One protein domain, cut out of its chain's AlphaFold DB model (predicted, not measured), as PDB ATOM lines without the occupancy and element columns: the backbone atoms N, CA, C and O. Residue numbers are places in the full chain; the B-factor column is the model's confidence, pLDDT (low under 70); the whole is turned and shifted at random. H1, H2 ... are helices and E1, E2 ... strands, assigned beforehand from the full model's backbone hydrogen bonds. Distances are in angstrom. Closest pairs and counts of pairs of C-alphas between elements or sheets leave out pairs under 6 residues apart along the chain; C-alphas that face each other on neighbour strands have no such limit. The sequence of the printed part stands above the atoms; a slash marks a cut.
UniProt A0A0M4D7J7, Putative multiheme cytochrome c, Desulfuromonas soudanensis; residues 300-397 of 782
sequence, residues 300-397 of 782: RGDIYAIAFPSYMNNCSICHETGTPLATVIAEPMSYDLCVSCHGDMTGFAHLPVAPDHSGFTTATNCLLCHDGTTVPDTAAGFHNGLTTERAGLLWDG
ATOM      1  N   ARG A 300     -46.024  30.116 -25.821       66.69
ATOM      2  CA  ARG A 300     -45.233  30.113 -24.590       66.69
ATOM      3  C   ARG A 300     -45.641  31.292 -23.699       66.69
ATOM      4  O   ARG A 300     -44.772  32.009 -23.246       66.69
ATOM      5  N   GLY A 301     -46.936  31.472 -23.424       61.56
ATOM      6  CA  GLY A 301     -47.491  32.457 -22.475       61.56
ATOM      7  C   GLY A 301     -47.295  33.944 -22.816       61.56
ATOM      8  O   GLY A 301     -48.224  34.720 -22.621       61.56
ATOM      9  N   ASP A 302     -46.137  34.323 -23.348       71.56
ATOM     10  CA  ASP A 302     -45.723  35.694 -23.600       71.56
ATOM     11  C   ASP A 302     -46.148  36.113 -25.013       71.56
ATOM     12  O   ASP A 302     -45.738  35.517 -26.017       71.56
ATOM     13  N   ILE A 303     -46.990  37.143 -25.074       82.06
ATOM     14  CA  ILE A 303     -47.374  37.842 -26.299       82.06
ATOM     15  C   ILE A 303     -46.752  39.233 -26.219       82.06
ATOM     16  O   ILE A 303     -46.974  39.963 -25.254       82.06
ATOM     17  N   TYR A 304     -45.969  39.585 -27.229       86.81
ATOM     18  CA  TYR A 304     -45.264  40.854 -27.334       86.81
ATOM     19  C   TYR A 304     -46.026  41.788 -28.270       86.81
ATOM     20  O   TYR A 304     -46.498  41.346 -29.311       86.81
ATOM     21  N   ALA A 305     -46.121  43.067 -27.914       87.75
ATOM     22  CA  ALA A 305     -46.682  44.140 -28.742       87.75
ATOM     23  C   ALA A 305     -45.824  45.407 -28.575       87.75
ATOM     24  O   ALA A 305     -46.264  46.452 -28.098       87.75
ATOM     25  N   ILE A 306     -44.536  45.260 -28.877       86.75
ATOM     26  CA  ILE A 306     -43.489  46.255 -28.667       86.75
ATOM     27  C   ILE A 306     -43.399  47.172 -29.883       86.75
ATOM     28  O   ILE A 306     -43.200  46.716 -31.010       86.75
ATOM     29  N   ALA A 307     -43.489  48.477 -29.635       85.94
ATOM     30  CA  ALA A 307     -43.137  49.505 -30.603       85.94
ATOM     31  C   ALA A 307     -41.636  49.811 -30.486       85.94
ATOM     32  O   ALA A 307     -41.190  50.396 -29.499       85.94
ATOM     33  N   PHE A 308     -40.852  49.390 -31.479       90.81
ATOM     34  CA  PHE A 308     -39.412  49.645 -31.505       90.81
ATOM     35  C   PHE A 308     -39.121  51.158 -31.592       90.81
ATOM     36  O   PHE A 308     -39.742  51.841 -32.409       90.81
ATOM     37  N   PRO A 309     -38.186  51.712 -30.793       89.06
ATOM     38  CA  PRO A 309     -37.922  53.156 -30.753       89.06
ATOM     39  C   PRO A 309     -37.278  53.717 -32.031       89.06
ATOM     40  O   PRO A 309     -37.175  54.939 -32.172       89.06
ATOM     41  N   SER A 310     -36.846  52.855 -32.954       90.00
ATOM     42  CA  SER A 310     -36.230  53.204 -34.236       90.00
ATOM     43  C   SER A 310     -36.817  52.340 -35.373       90.00
ATOM     44  O   SER A 310     -37.985  51.960 -35.328       90.00
ATOM     45  N   TYR A 311     -36.048  52.046 -36.419       89.56
ATOM     46  CA  TYR A 311     -36.494  51.364 -37.628       89.56
ATOM     47  C   TYR A 311     -35.894  49.957 -37.707       89.56
ATOM     48  O   TYR A 311     -34.677  49.806 -37.790       89.56
ATOM     49  N   MET A 312     -36.746  48.927 -37.728       89.38
ATOM     50  CA  MET A 312     -36.320  47.514 -37.772       89.38
ATOM     51  C   MET A 312     -35.491  47.150 -39.011       89.38
ATOM     52  O   MET A 312     -34.698  46.216 -38.985       89.38
ATOM     53  N   ASN A 313     -35.657  47.901 -40.094       89.00
ATOM     54  CA  ASN A 313     -34.911  47.756 -41.341       89.00
ATOM     55  C   ASN A 313     -33.596  48.567 -41.369       89.00
ATOM     56  O   ASN A 313     -32.910  48.578 -42.389       89.00
ATOM     57  N   ASN A 314     -33.208  49.205 -40.258       91.88
ATOM     58  CA  ASN A 314     -31.850  49.700 -40.027       91.88
ATOM     59  C   ASN A 314     -31.051  48.655 -39.223       91.88
ATOM     60  O   ASN A 314     -30.912  48.745 -38.003       91.88
ATOM     61  N   CYS A 315     -30.535  47.645 -39.926       92.00
ATOM     62  CA  CYS A 315     -29.839  46.487 -39.352       92.00
ATOM     63  C   CYS A 315     -28.662  46.876 -38.442       92.00
ATOM     64  O   CYS A 315     -28.405  46.203 -37.443       92.00
ATOM     65  N   SER A 316     -27.970  47.972 -38.770       91.00
ATOM     66  CA  SER A 316     -26.790  48.462 -38.046       91.00
ATOM     67  C   SER A 316     -27.050  48.866 -36.590       91.00
ATOM     68  O   SER A 316     -26.099  49.022 -35.829       91.00
ATOM     69  N   ILE A 317     -28.318  48.996 -36.184       90.44
ATOM     70  CA  ILE A 317     -28.691  49.243 -34.783       90.44
ATOM     71  C   ILE A 317     -28.327  48.044 -33.905       90.44
ATOM     72  O   ILE A 317     -27.868  48.230 -32.786       90.44
ATOM     73  N   CYS A 318     -28.510  46.819 -34.408       88.62
ATOM     74  CA  CYS A 318     -28.247  45.590 -33.652       88.62
ATOM     75  C   CYS A 318     -26.967  44.889 -34.114       88.62
ATOM     76  O   CYS A 318     -26.232  44.331 -33.297       88.62
ATOM     77  N   HIS A 319     -26.707  44.904 -35.421       89.94
ATOM     78  CA  HIS A 319     -25.592  44.203 -36.042       89.94
ATOM     79  C   HIS A 319     -24.383  45.132 -36.169       89.94
ATOM     80  O   HIS A 319     -24.393  46.059 -36.981       89.94
ATOM     81  N   GLU A 320     -23.337  44.873 -35.374       86.25
ATOM     82  CA  GLU A 320     -22.101  45.667 -35.384       86.25
ATOM     83  C   GLU A 320     -21.509  45.829 -36.791       86.25
ATOM     84  O   GLU A 320     -21.516  44.914 -37.620       86.25
ATOM     85  N   THR A 321     -20.932  47.001 -37.046       85.38
ATOM     86  CA  THR A 321     -20.302  47.315 -38.330       85.38
ATOM     87  C   THR A 321     -19.106  46.401 -38.629       85.38
ATOM     88  O   THR A 321     -18.507  45.780 -37.749       85.38
ATOM     89  N   GLY A 322     -18.741  46.298 -39.909       87.75
ATOM     90  CA  GLY A 322     -17.703  45.376 -40.371       87.75
ATOM     91  C   GLY A 322     -18.275  43.997 -40.698       87.75
ATOM     92  O   GLY A 322     -19.317  43.899 -41.340       87.75
ATOM     93  N   THR A 323     -17.580  42.929 -40.299       87.75
ATOM     94  CA  THR A 323     -17.961  41.545 -40.635       87.75
ATOM     95  C   THR A 323     -19.364  41.136 -40.163       87.75
ATOM     96  O   THR A 323     -20.049  40.494 -40.964       87.75
ATOM     97  N   PRO A 324     -19.831  41.479 -38.942       88.25
ATOM     98  CA  PRO A 324     -21.160  41.073 -38.479       88.25
ATOM     99  C   PRO A 324     -22.271  41.615 -39.383       88.25
ATOM    100  O   PRO A 324     -23.013  40.834 -39.978       88.25
ATOM    101  N   LEU A 325     -22.313  42.933 -39.599       90.06
ATOM    102  CA  LEU A 325     -23.285  43.540 -40.503       90.06
ATOM    103  C   LEU A 325     -23.104  43.081 -41.953       90.06
ATOM    104  O   LEU A 325     -24.098  42.771 -42.598       90.06
ATOM    105  N   ALA A 326     -21.868  42.980 -42.461       90.38
ATOM    106  CA  ALA A 326     -21.609  42.508 -43.825       90.38
ATOM    107  C   ALA A 326     -22.167  41.094 -44.078       90.38
ATOM    108  O   ALA A 326     -22.629  40.805 -45.178       90.38
ATOM    109  N   THR A 327     -22.148  40.235 -43.056       88.88
ATOM    110  CA  THR A 327     -22.748  38.894 -43.114       88.88
ATOM    111  C   THR A 327     -24.268  38.992 -43.233       88.88
ATOM    112  O   THR A 327     -24.857  38.362 -44.100       88.88
ATOM    113  N   VAL A 328     -24.894  39.829 -42.405       89.19
ATOM    114  CA  VAL A 328     -26.357  39.954 -42.318       89.19
ATOM    115  C   VAL A 328     -26.953  40.596 -43.565       89.19
ATOM    116  O   VAL A 328     -27.975  40.142 -44.069       89.19
ATOM    117  N   ILE A 329     -26.319  41.639 -44.101       91.38
ATOM    118  CA  ILE A 329     -26.828  42.323 -45.298       91.38
ATOM    119  C   ILE A 329     -26.731  41.450 -46.550       91.38
ATOM    120  O   ILE A 329     -27.521  41.637 -47.471       91.38
ATOM    121  N   ALA A 330     -25.789  40.503 -46.564       90.69
ATOM    122  CA  ALA A 330     -25.593  39.531 -47.634       90.69
ATOM    123  C   ALA A 330     -26.399  38.236 -47.428       90.69
ATOM    124  O   ALA A 330     -26.293  37.335 -48.260       90.69
ATOM    125  N   GLU A 331     -27.179  38.127 -46.345       89.38
ATOM    126  CA  GLU A 331     -27.953  36.923 -46.046       89.38
ATOM    127  C   GLU A 331     -28.971  36.654 -47.170       89.38
ATOM    128  O   GLU A 331     -29.786  37.539 -47.480       89.38
ATOM    129  N   PRO A 332     -28.935  35.460 -47.796       90.62
ATOM    130  CA  PRO A 332     -29.873  35.096 -48.848       90.62
ATOM    131  C   PRO A 332     -31.316  34.991 -48.347       90.62
ATOM    132  O   PRO A 332     -31.584  34.628 -47.201       90.62
ATOM    133  N   MET A 333     -32.275  35.235 -49.237       87.69
ATOM    134  CA  MET A 333     -33.697  35.086 -48.909       87.69
ATOM    135  C   MET A 333     -34.086  33.656 -48.544       87.69
ATOM    136  O   MET A 333     -33.901  32.713 -49.317       87.69
ATOM    137  N   SER A 334     -34.705  33.531 -47.371       87.00
ATOM    138  CA  SER A 334     -35.319  32.315 -46.851       87.00
ATOM    139  C   SER A 334     -36.657  32.643 -46.189       87.00
ATOM    140  O   SER A 334     -36.886  33.769 -45.743       87.00
ATOM    141  N   TYR A 335     -37.547  31.652 -46.111       86.56
ATOM    142  CA  TYR A 335     -38.844  31.817 -45.454       86.56
ATOM    143  C   TYR A 335     -38.692  32.292 -44.001       86.56
ATOM    144  O   TYR A 335     -39.317  33.281 -43.619       86.56
ATOM    145  N   ASP A 336     -37.828  31.623 -43.229       84.19
ATOM    146  CA  ASP A 336     -37.638  31.873 -41.794       84.19
ATOM    147  C   ASP A 336     -37.117  33.287 -41.518       84.19
ATOM    148  O   ASP A 336     -37.594  33.963 -40.602       84.19
ATOM    149  N   LEU A 337     -36.199  33.785 -42.352       85.50
ATOM    150  CA  LEU A 337     -35.707  35.154 -42.234       85.50
ATOM    151  C   LEU A 337     -36.832  36.174 -42.447       85.50
ATOM    152  O   LEU A 337     -36.993  37.084 -41.637       85.50
ATOM    153  N   CYS A 338     -37.636  36.015 -43.498       87.12
ATOM    154  CA  CYS A 338     -38.705  36.958 -43.819       87.12
ATOM    155  C   CYS A 338     -39.774  37.000 -42.717       87.12
ATOM    156  O   CYS A 338     -40.149  38.072 -42.243       87.12
ATOM    157  N   VAL A 339     -40.257  35.840 -42.264       86.38
ATOM    158  CA  VAL A 339     -41.322  35.800 -41.247       86.38
ATOM    159  C   VAL A 339     -40.840  36.231 -39.863       86.38
ATOM    160  O   VAL A 339     -41.659  36.688 -39.071       86.38
ATOM    161  N   SER A 340     -39.531  36.194 -39.589       86.56
ATOM    162  CA  SER A 340     -38.987  36.650 -38.302       86.56
ATOM    163  C   SER A 340     -39.333  38.111 -37.976       86.56
ATOM    164  O   SER A 340     -39.574  38.434 -36.817       86.56
ATOM    165  N   CYS A 341     -39.434  38.986 -38.985       88.44
ATOM    166  CA  CYS A 341     -39.881  40.375 -38.815       88.44
ATOM    167  C   CYS A 341     -41.350  40.581 -39.208       88.44
ATOM    168  O   CYS A 341     -42.037  41.413 -38.613       88.44
ATOM    169  N   HIS A 342     -41.824  39.862 -40.228       88.38
ATOM    170  CA  HIS A 342     -43.127  40.109 -40.855       88.38
ATOM    171  C   HIS A 342     -44.266  39.249 -40.283       88.38
ATOM    172  O   HIS A 342     -45.423  39.437 -40.657       88.38
ATOM    173  N   GLY A 343     -43.956  38.327 -39.368       85.38
ATOM    174  CA  GLY A 343     -44.893  37.410 -38.720       85.38
ATOM    175  C   GLY A 343     -45.293  36.243 -39.621       85.38
ATOM    176  O   GLY A 343     -45.105  35.086 -39.264       85.38
ATOM    177  N   ASP A 344     -45.811  36.541 -40.810       85.31
ATOM    178  CA  ASP A 344     -46.184  35.557 -41.822       85.31
ATOM    179  C   ASP A 344     -46.167  36.165 -43.239       85.31
ATOM    180  O   ASP A 344     -45.846  37.339 -43.446       85.31
ATOM    181  N   MET A 345     -46.520  35.361 -44.244       85.69
ATOM    182  CA  MET A 345     -46.545  35.810 -45.640       85.69
ATOM    183  C   MET A 345     -47.669  36.816 -45.956       85.69
ATOM    184  O   MET A 345     -47.597  37.509 -46.969       85.69
ATOM    185  N   THR A 346     -48.687  36.953 -45.097       82.12
ATOM    186  CA  THR A 346     -49.721  37.995 -45.237       82.12
ATOM    187  C   THR A 346     -49.170  39.388 -44.930       82.12
ATOM    188  O   THR A 346     -49.668  40.373 -45.479       82.12
ATOM    189  N   GLY A 347     -48.066  39.477 -44.174       78.25
ATOM    190  CA  GLY A 347     -47.300  40.711 -43.966       78.25
ATOM    191  C   GLY A 347     -46.769  41.351 -45.256       78.25
ATOM    192  O   GLY A 347     -46.394  42.524 -45.260       78.25
ATOM    193  N   PHE A 348     -46.809  40.625 -46.374       79.31
ATOM    194  CA  PHE A 348     -46.381  41.085 -47.694       79.31
ATOM    195  C   PHE A 348     -47.541  41.365 -48.654       79.31
ATOM    196  O   PHE A 348     -47.320  41.509 -49.852       79.31
ATOM    197  N   ALA A 349     -48.778  41.510 -48.162       69.88
ATOM    198  CA  ALA A 349     -49.949  41.813 -48.997       69.88
ATOM    199  C   ALA A 349     -49.834  43.123 -49.816       69.88
ATOM    200  O   ALA A 349     -50.626  43.356 -50.727       69.88
ATOM    201  N   HIS A 350     -48.859  43.977 -49.492       70.94
ATOM    202  CA  HIS A 350     -48.529  45.205 -50.217       70.94
ATOM    203  C   HIS A 350     -47.617  44.979 -51.441       70.94
ATOM    204  O   HIS A 350     -47.450  45.896 -52.248       70.94
ATOM    205  N   LEU A 351     -47.021  43.791 -51.590       69.50
ATOM    206  CA  LEU A 351     -46.206  43.425 -52.747       69.50
ATOM    207  C   LEU A 351     -47.087  42.962 -53.927       69.50
ATOM    208  O   LEU A 351     -48.222  42.525 -53.726       69.50
ATOM    209  N   PRO A 352     -46.601  43.054 -55.182       61.69
ATOM    210  CA  PRO A 352     -47.351  42.607 -56.355       61.69
ATOM    211  C   PRO A 352     -47.793  41.138 -56.246       61.69
ATOM    212  O   PRO A 352     -47.028  40.270 -55.844       61.69
ATOM    213  N   VAL A 353     -49.026  40.861 -56.678       58.31
ATOM    214  CA  VAL A 353     -49.793  39.621 -56.419       58.31
ATOM    215  C   VAL A 353     -49.222  38.352 -57.089       58.31
ATOM    216  O   VAL A 353     -49.726  37.258 -56.854       58.31
ATOM    217  N   ALA A 354     -48.206  38.452 -57.953       62.31
ATOM    218  CA  ALA A 354     -47.717  37.317 -58.739       62.31
ATOM    219  C   ALA A 354     -46.196  37.108 -58.590       62.31
ATOM    220  O   ALA A 354     -45.439  37.959 -59.065       62.31
ATOM    221  N   PRO A 355     -45.749  35.961 -58.033       70.12
ATOM    222  CA  PRO A 355     -46.556  34.881 -57.441       70.12
ATOM    223  C   PRO A 355     -47.183  35.269 -56.087       70.12
ATOM    224  O   PRO A 355     -46.675  36.132 -55.378       70.12
ATOM    225  N   ASP A 356     -48.285  34.610 -55.720       78.69
ATOM    226  CA  ASP A 356     -48.897  34.752 -54.394       78.69
ATOM    227  C   ASP A 356     -48.002  34.083 -53.338       78.69
ATOM    228  O   ASP A 356     -47.743  32.878 -53.404       78.69
ATOM    229  N   HIS A 357     -47.528  34.876 -52.376       84.25
ATOM    230  CA  HIS A 357     -46.610  34.434 -51.327       84.25
ATOM    231  C   HIS A 357     -47.330  33.726 -50.167       84.25
ATOM    232  O   HIS A 357     -46.679  33.046 -49.376       84.25
ATOM    233  N   SER A 358     -48.663  33.824 -50.066       81.56
ATOM    234  CA  SER A 358     -49.440  33.303 -48.928       81.56
ATOM    235  C   SER A 358     -49.319  31.785 -48.725       81.56
ATOM    236  O   SER A 358     -49.493  31.296 -47.610       81.56
ATOM    237  N   GLY A 359     -48.989  31.040 -49.785       83.00
ATOM    238  CA  GLY A 359     -48.788  29.588 -49.749       83.00
ATOM    239  C   GLY A 359     -47.351  29.130 -49.482       83.00
ATOM    240  O   GLY A 359     -47.091  27.926 -49.525       83.00
ATOM    241  N   PHE A 360     -46.398  30.043 -49.272       87.19
ATOM    242  CA  PHE A 360     -44.996  29.675 -49.070       87.19
ATOM    243  C   PHE A 360     -44.733  29.132 -47.663       87.19
ATOM    244  O   PHE A 360     -45.426  29.459 -46.703       87.19
ATOM    245  N   THR A 361     -43.733  28.257 -47.561       86.38
ATOM    246  CA  THR A 361     -43.341  27.564 -46.325       86.38
ATOM    247  C   THR A 361     -41.817  27.480 -46.246       86.38
ATOM    248  O   THR A 361     -41.128  27.821 -47.208       86.38
ATOM    249  N   THR A 362     -41.286  26.928 -45.158       83.69
ATOM    250  CA  THR A 362     -39.851  26.625 -45.006       83.69
ATOM    251  C   THR A 362     -39.277  25.719 -46.100       83.69
ATOM    252  O   THR A 362     -38.071  25.718 -46.325       83.69
ATOM    253  N   ALA A 363     -40.117  24.969 -46.825       87.25
ATOM    254  CA  ALA A 363     -39.695  24.142 -47.957       87.25
ATOM    255  C   ALA A 363     -39.589  24.915 -49.290       87.25
ATOM    256  O   ALA A 363     -39.107  24.365 -50.283       87.25
ATOM    257  N   THR A 364     -40.064  26.162 -49.348       89.12
ATOM    258  CA  THR A 364     -40.025  26.980 -50.564       89.12
ATOM    259  C   THR A 364     -38.604  27.475 -50.829       89.12
ATOM    260  O   THR A 364     -38.000  28.132 -49.988       89.12
ATOM    261  N   ASN A 365     -38.079  27.224 -52.032       89.75
ATOM    262  CA  ASN A 365     -36.801  27.792 -52.461       89.75
ATOM    263  C   ASN A 365     -37.001  29.208 -53.027       89.75
ATOM    264  O   ASN A 365     -37.313  29.373 -54.208       89.75
ATOM    265  N   CYS A 366     -36.815  30.217 -52.175       88.75
ATOM    266  CA  CYS A 366     -36.974  31.631 -52.518       88.75
ATOM    267  C   CYS A 366     -36.026  32.070 -53.650       88.75
ATOM    268  O   CYS A 366     -36.426  32.823 -54.540       88.75
ATOM    269  N   LEU A 367     -34.799  31.542 -53.684       90.00
ATOM    270  CA  LEU A 367     -33.754  31.943 -54.637       90.00
ATOM    271  C   LEU A 367     -34.040  31.538 -56.094       90.00
ATOM    272  O   LEU A 367     -33.315  31.933 -57.001       90.00
ATOM    273  N   LEU A 368     -35.108  30.772 -56.351       89.19
ATOM    274  CA  LEU A 368     -35.597  30.541 -57.717       89.19
ATOM    275  C   LEU A 368     -36.164  31.810 -58.365       89.19
ATOM    276  O   LEU A 368     -36.203  31.899 -59.591       89.19
ATOM    277  N   CYS A 369     -36.644  32.752 -57.553       86.81
ATOM    278  CA  CYS A 369     -37.198  34.024 -58.014       86.81
ATOM    279  C   CYS A 369     -36.381  35.218 -57.505       86.81
ATOM    280  O   CYS A 369     -36.222  36.195 -58.230       86.81
ATOM    281  N   HIS A 370     -35.853  35.122 -56.286       88.56
ATOM    282  CA  HIS A 370     -34.968  36.099 -55.656       88.56
ATOM    283  C   HIS A 370     -33.522  35.843 -56.086       88.56
ATOM    284  O   HIS A 370     -32.748  35.247 -55.345       88.56
ATOM    285  N   ASP A 371     -33.198  36.210 -57.326       88.00
ATOM    286  CA  ASP A 371     -31.969  35.797 -58.017       88.00
ATOM    287  C   ASP A 371     -30.889  36.890 -58.110       88.00
ATOM    288  O   ASP A 371     -29.841  36.672 -58.719       88.00
ATOM    289  N   GLY A 372     -31.168  38.079 -57.571       87.19
ATOM    290  CA  GLY A 372     -30.269  39.231 -57.593       87.19
ATOM    291  C   GLY A 372     -30.210  39.939 -58.950       87.19
ATOM    292  O   GLY A 372     -29.558  40.976 -59.068       87.19
ATOM    293  N   THR A 373     -30.897  39.424 -59.979       84.31
ATOM    294  CA  THR A 373     -30.936  40.023 -61.322       84.31
ATOM    295  C   THR A 373     -32.221  40.804 -61.551       84.31
ATOM    296  O   THR A 373     -32.182  41.960 -61.973       84.31
ATOM    297  N   THR A 374     -33.362  40.179 -61.263       81.00
ATOM    298  CA  THR A 374     -34.696  40.748 -61.500       81.00
ATOM    299  C   THR A 374     -35.348  41.159 -60.191       81.00
ATOM    300  O   THR A 374     -36.055  42.165 -60.129       81.00
ATOM    301  N   VAL A 375     -35.095  40.381 -59.141       86.00
ATOM    302  CA  VAL A 375     -35.583  40.616 -57.787       86.00
ATOM    303  C   VAL A 375     -34.389  40.476 -56.846       86.00
ATOM    304  O   VAL A 375     -33.607  39.541 -57.033       86.00
ATOM    305  N   PRO A 376     -34.224  41.362 -55.847       89.38
ATOM    306  CA  PRO A 376     -33.150  41.227 -54.872       89.38
ATOM    307  C   PRO A 376     -33.101  39.824 -54.247       89.38
ATOM    308  O   PRO A 376     -34.139  39.222 -53.971       89.38
ATOM    309  N   ASP A 377     -31.893  39.307 -54.044       91.44
ATOM    310  CA  ASP A 377     -31.589  37.996 -53.452       91.44
ATOM    311  C   ASP A 377     -31.155  38.077 -51.984       91.44
ATOM    312  O   ASP A 377     -31.096  37.053 -51.302       91.44
ATOM    313  N   THR A 378     -30.892  39.287 -51.488       92.19
ATOM    314  CA  THR A 378     -30.339  39.551 -50.155       92.19
ATOM    315  C   THR A 378     -31.246  40.428 -49.299       92.19
ATOM    316  O   THR A 378     -32.071  41.199 -49.804       92.19
ATOM    317  N   ALA A 379     -31.066  40.338 -47.977       87.25
ATOM    318  CA  ALA A 379     -31.880  41.066 -47.005       87.25
ATOM    319  C   ALA A 379     -31.758  42.580 -47.159       87.25
ATOM    320  O   ALA A 379     -32.765  43.287 -47.114       87.25
ATOM    321  N   ALA A 380     -30.547  43.091 -47.389       89.69
ATOM    322  CA  ALA A 380     -30.374  44.514 -47.651       89.69
ATOM    323  C   ALA A 380     -30.934  44.917 -49.014       89.69
ATOM    324  O   ALA A 380     -31.572  45.960 -49.109       89.69
ATOM    325  N   GLY A 381     -30.786  44.083 -50.048       90.50
ATOM    326  CA  GLY A 381     -31.293  44.392 -51.383       90.50
ATOM    327  C   GLY A 381     -32.794  44.718 -51.410       90.50
ATOM    328  O   GLY A 381     -33.204  45.604 -52.154       90.50
ATOM    329  N   PHE A 382     -33.598  44.075 -50.557       87.19
ATOM    330  CA  PHE A 382     -35.027  44.383 -50.391       87.19
ATOM    331  C   PHE A 382     -35.322  45.728 -49.739       87.19
ATOM    332  O   PHE A 382     -36.332  46.363 -50.043       87.19
ATOM    333  N   HIS A 383     -34.470  46.133 -48.805       91.00
ATOM    334  CA  HIS A 383     -34.679  47.331 -48.006       91.00
ATOM    335  C   HIS A 383     -33.947  48.553 -48.577       91.00
ATOM    336  O   HIS A 383     -34.264  49.684 -48.206       91.00
ATOM    337  N   ASN A 384     -33.013  48.346 -49.505       92.50
ATOM    338  CA  ASN A 384     -32.302  49.405 -50.202       92.50
ATOM    339  C   ASN A 384     -33.283  50.286 -50.985       92.50
ATOM    340  O   ASN A 384     -34.080  49.816 -51.794       92.50
ATOM    341  N   GLY A 385     -33.218  51.593 -50.739       91.50
ATOM    342  CA  GLY A 385     -34.100  52.571 -51.374       91.50
ATOM    343  C   GLY A 385     -35.379  52.864 -50.591       91.50
ATOM    344  O   GLY A 385     -36.078  53.823 -50.924       91.50
ATOM    345  N   LEU A 386     -35.684  52.097 -49.538       92.06
ATOM    346  CA  LEU A 386     -36.814  52.409 -48.671       92.06
ATOM    347  C   LEU A 386     -36.565  53.714 -47.921       92.06
ATOM    348  O   LEU A 386     -35.460  54.001 -47.453       92.06
ATOM    349  N   THR A 387     -37.633  54.496 -47.785       90.50
ATOM    350  CA  THR A 387     -37.616  55.714 -46.982       90.50
ATOM    351  C   THR A 387     -38.277  55.448 -45.643       90.50
ATOM    352  O   THR A 387     -39.346  54.842 -45.566       90.50
ATOM    353  N   THR A 388     -37.632  55.882 -44.568       87.81
ATOM    354  CA  THR A 388     -38.233  55.841 -43.235       87.81
ATOM    355  C   THR A 388     -39.339  56.896 -43.130       87.81
ATOM    356  O   THR A 388     -39.363  57.862 -43.897       87.81
ATOM    357  N   GLU A 389     -40.233  56.776 -42.140       80.56
ATOM    358  CA  GLU A 389     -41.355  57.714 -41.886       80.56
ATOM    359  C   GLU A 389     -40.913  59.188 -41.736       80.56
ATOM    360  O   GLU A 389     -41.714  60.127 -41.710       80.56
ATOM    361  N   ARG A 390     -39.608  59.409 -41.583       80.44
ATOM    362  CA  ARG A 390     -38.999  60.712 -41.371       80.44
ATOM    363  C   ARG A 390     -38.053  61.136 -42.504       80.44
ATOM    364  O   ARG A 390     -37.309  62.101 -42.344       80.44
ATOM    365  N   ALA A 391     -38.140  60.491 -43.667       85.62
ATOM    366  CA  ALA A 391     -37.331  60.769 -44.858       85.62
ATOM    367  C   ALA A 391     -35.827  60.477 -44.685       85.62
ATOM    368  O   ALA A 391     -34.989  61.180 -45.246       85.62
ATOM    369  N   GLY A 392     -35.484  59.454 -43.897       89.50
ATOM    370  CA  GLY A 392     -34.176  58.805 -43.987       89.50
ATOM    371  C   GLY A 392     -34.170  57.774 -45.113       89.50
ATOM    372  O   GLY A 392     -35.220  57.214 -45.423       89.50
ATOM    373  N   LEU A 393     -33.015  57.550 -45.739       93.94
ATOM    374  CA  LEU A 393     -32.845  56.557 -46.803       93.94
ATOM    375  C   LEU A 393     -32.151  55.327 -46.229       93.94
ATOM    376  O   LEU A 393     -31.047  55.448 -45.704       93.94
ATOM    377  N   LEU A 394     -32.763  54.157 -46.373       94.25
ATOM    378  CA  LEU A 394     -32.133  52.898 -45.999       94.25
ATOM    379  C   LEU A 394     -31.289  52.362 -47.148       94.25
ATOM    380  O   LEU A 394     -31.740  52.299 -48.297       94.25
ATOM    381  N   TRP A 395     -30.047  52.011 -46.828       94.44
ATOM    382  CA  TRP A 395     -29.090  51.476 -47.779       94.44
ATOM    383  C   TRP A 395     -28.023  50.628 -47.080       94.44
ATOM    384  O   TRP A 395     -27.418  51.068 -46.103       94.44
ATOM    385  N   ASP A 396     -27.794  49.418 -47.582       92.38
ATOM    386  CA  ASP A 396     -26.824  48.433 -47.093       92.38
ATOM    387  C   ASP A 396     -26.917  48.183 -45.580       92.38
ATOM    388  O   ASP A 396     -25.915  48.096 -44.873       92.38
ATOM    389  N   GLY A 397     -28.149  48.096 -45.068       91.75
ATOM    390  CA  GLY A 397     -28.422  47.867 -43.646       91.75
ATOM    391  C   GLY A 397     -28.202  49.084 -42.739       91.75
ATOM    392  O   GLY A 397     -28.307  48.946 -41.520       91.75
TER     393      GLY A 397
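This is residues 300 to 397 of the 782 residues of the protein "Putative multiheme cytochrome c" of Desulfuromonas soudanensis (UniProt A0A0M4D7J7). With little regular structure, this is a body mostly of loops holding two pairs of short helices, H1 with H4 and H2 with H3, while residues 300 to 309, with strand E1, stick out. The printed part has 98 residues, 29 in named elements, mostly helix, in the order E1, H1, H2, H3, H4. It is compact, radius of gyration of the C-alphas 14.4 A, spanning 40 by 32 by 27 A.

E1, residues 300 to 304, pairs with no named strand. H1, residues 323 to 329, touches H4, residues 379 to 383; their closest C-alphas, Ile 329 and Ala 380, are 4.8 A apart. H2, residues 335 to 342, and H3, residues 345 to 348, are close but not clearly touching; their closest C-alphas, Val 339 and Met 345, are 6.8 A apart. Every O i to N i+4 pair is within hydrogen-bond range in H1, 3 of 4 in H2 and 0 of 1 in H4, which has 1 of 2 O i to N i+3 pairs; H3 is too short.

E1 begins at C-alpha 300 (-45.233, 30.113, -24.590) and measures 11.1 A, H1 10.0 A and H2 10.4 A. H4 ends at C-alpha 383 (-34.679, 47.331, -48.006).

The printed part has no cut. Links E1 to H1 and H3 to H4 are long. Residues 300 to 301, 349 and 351 to 354 have pLDDT under 70.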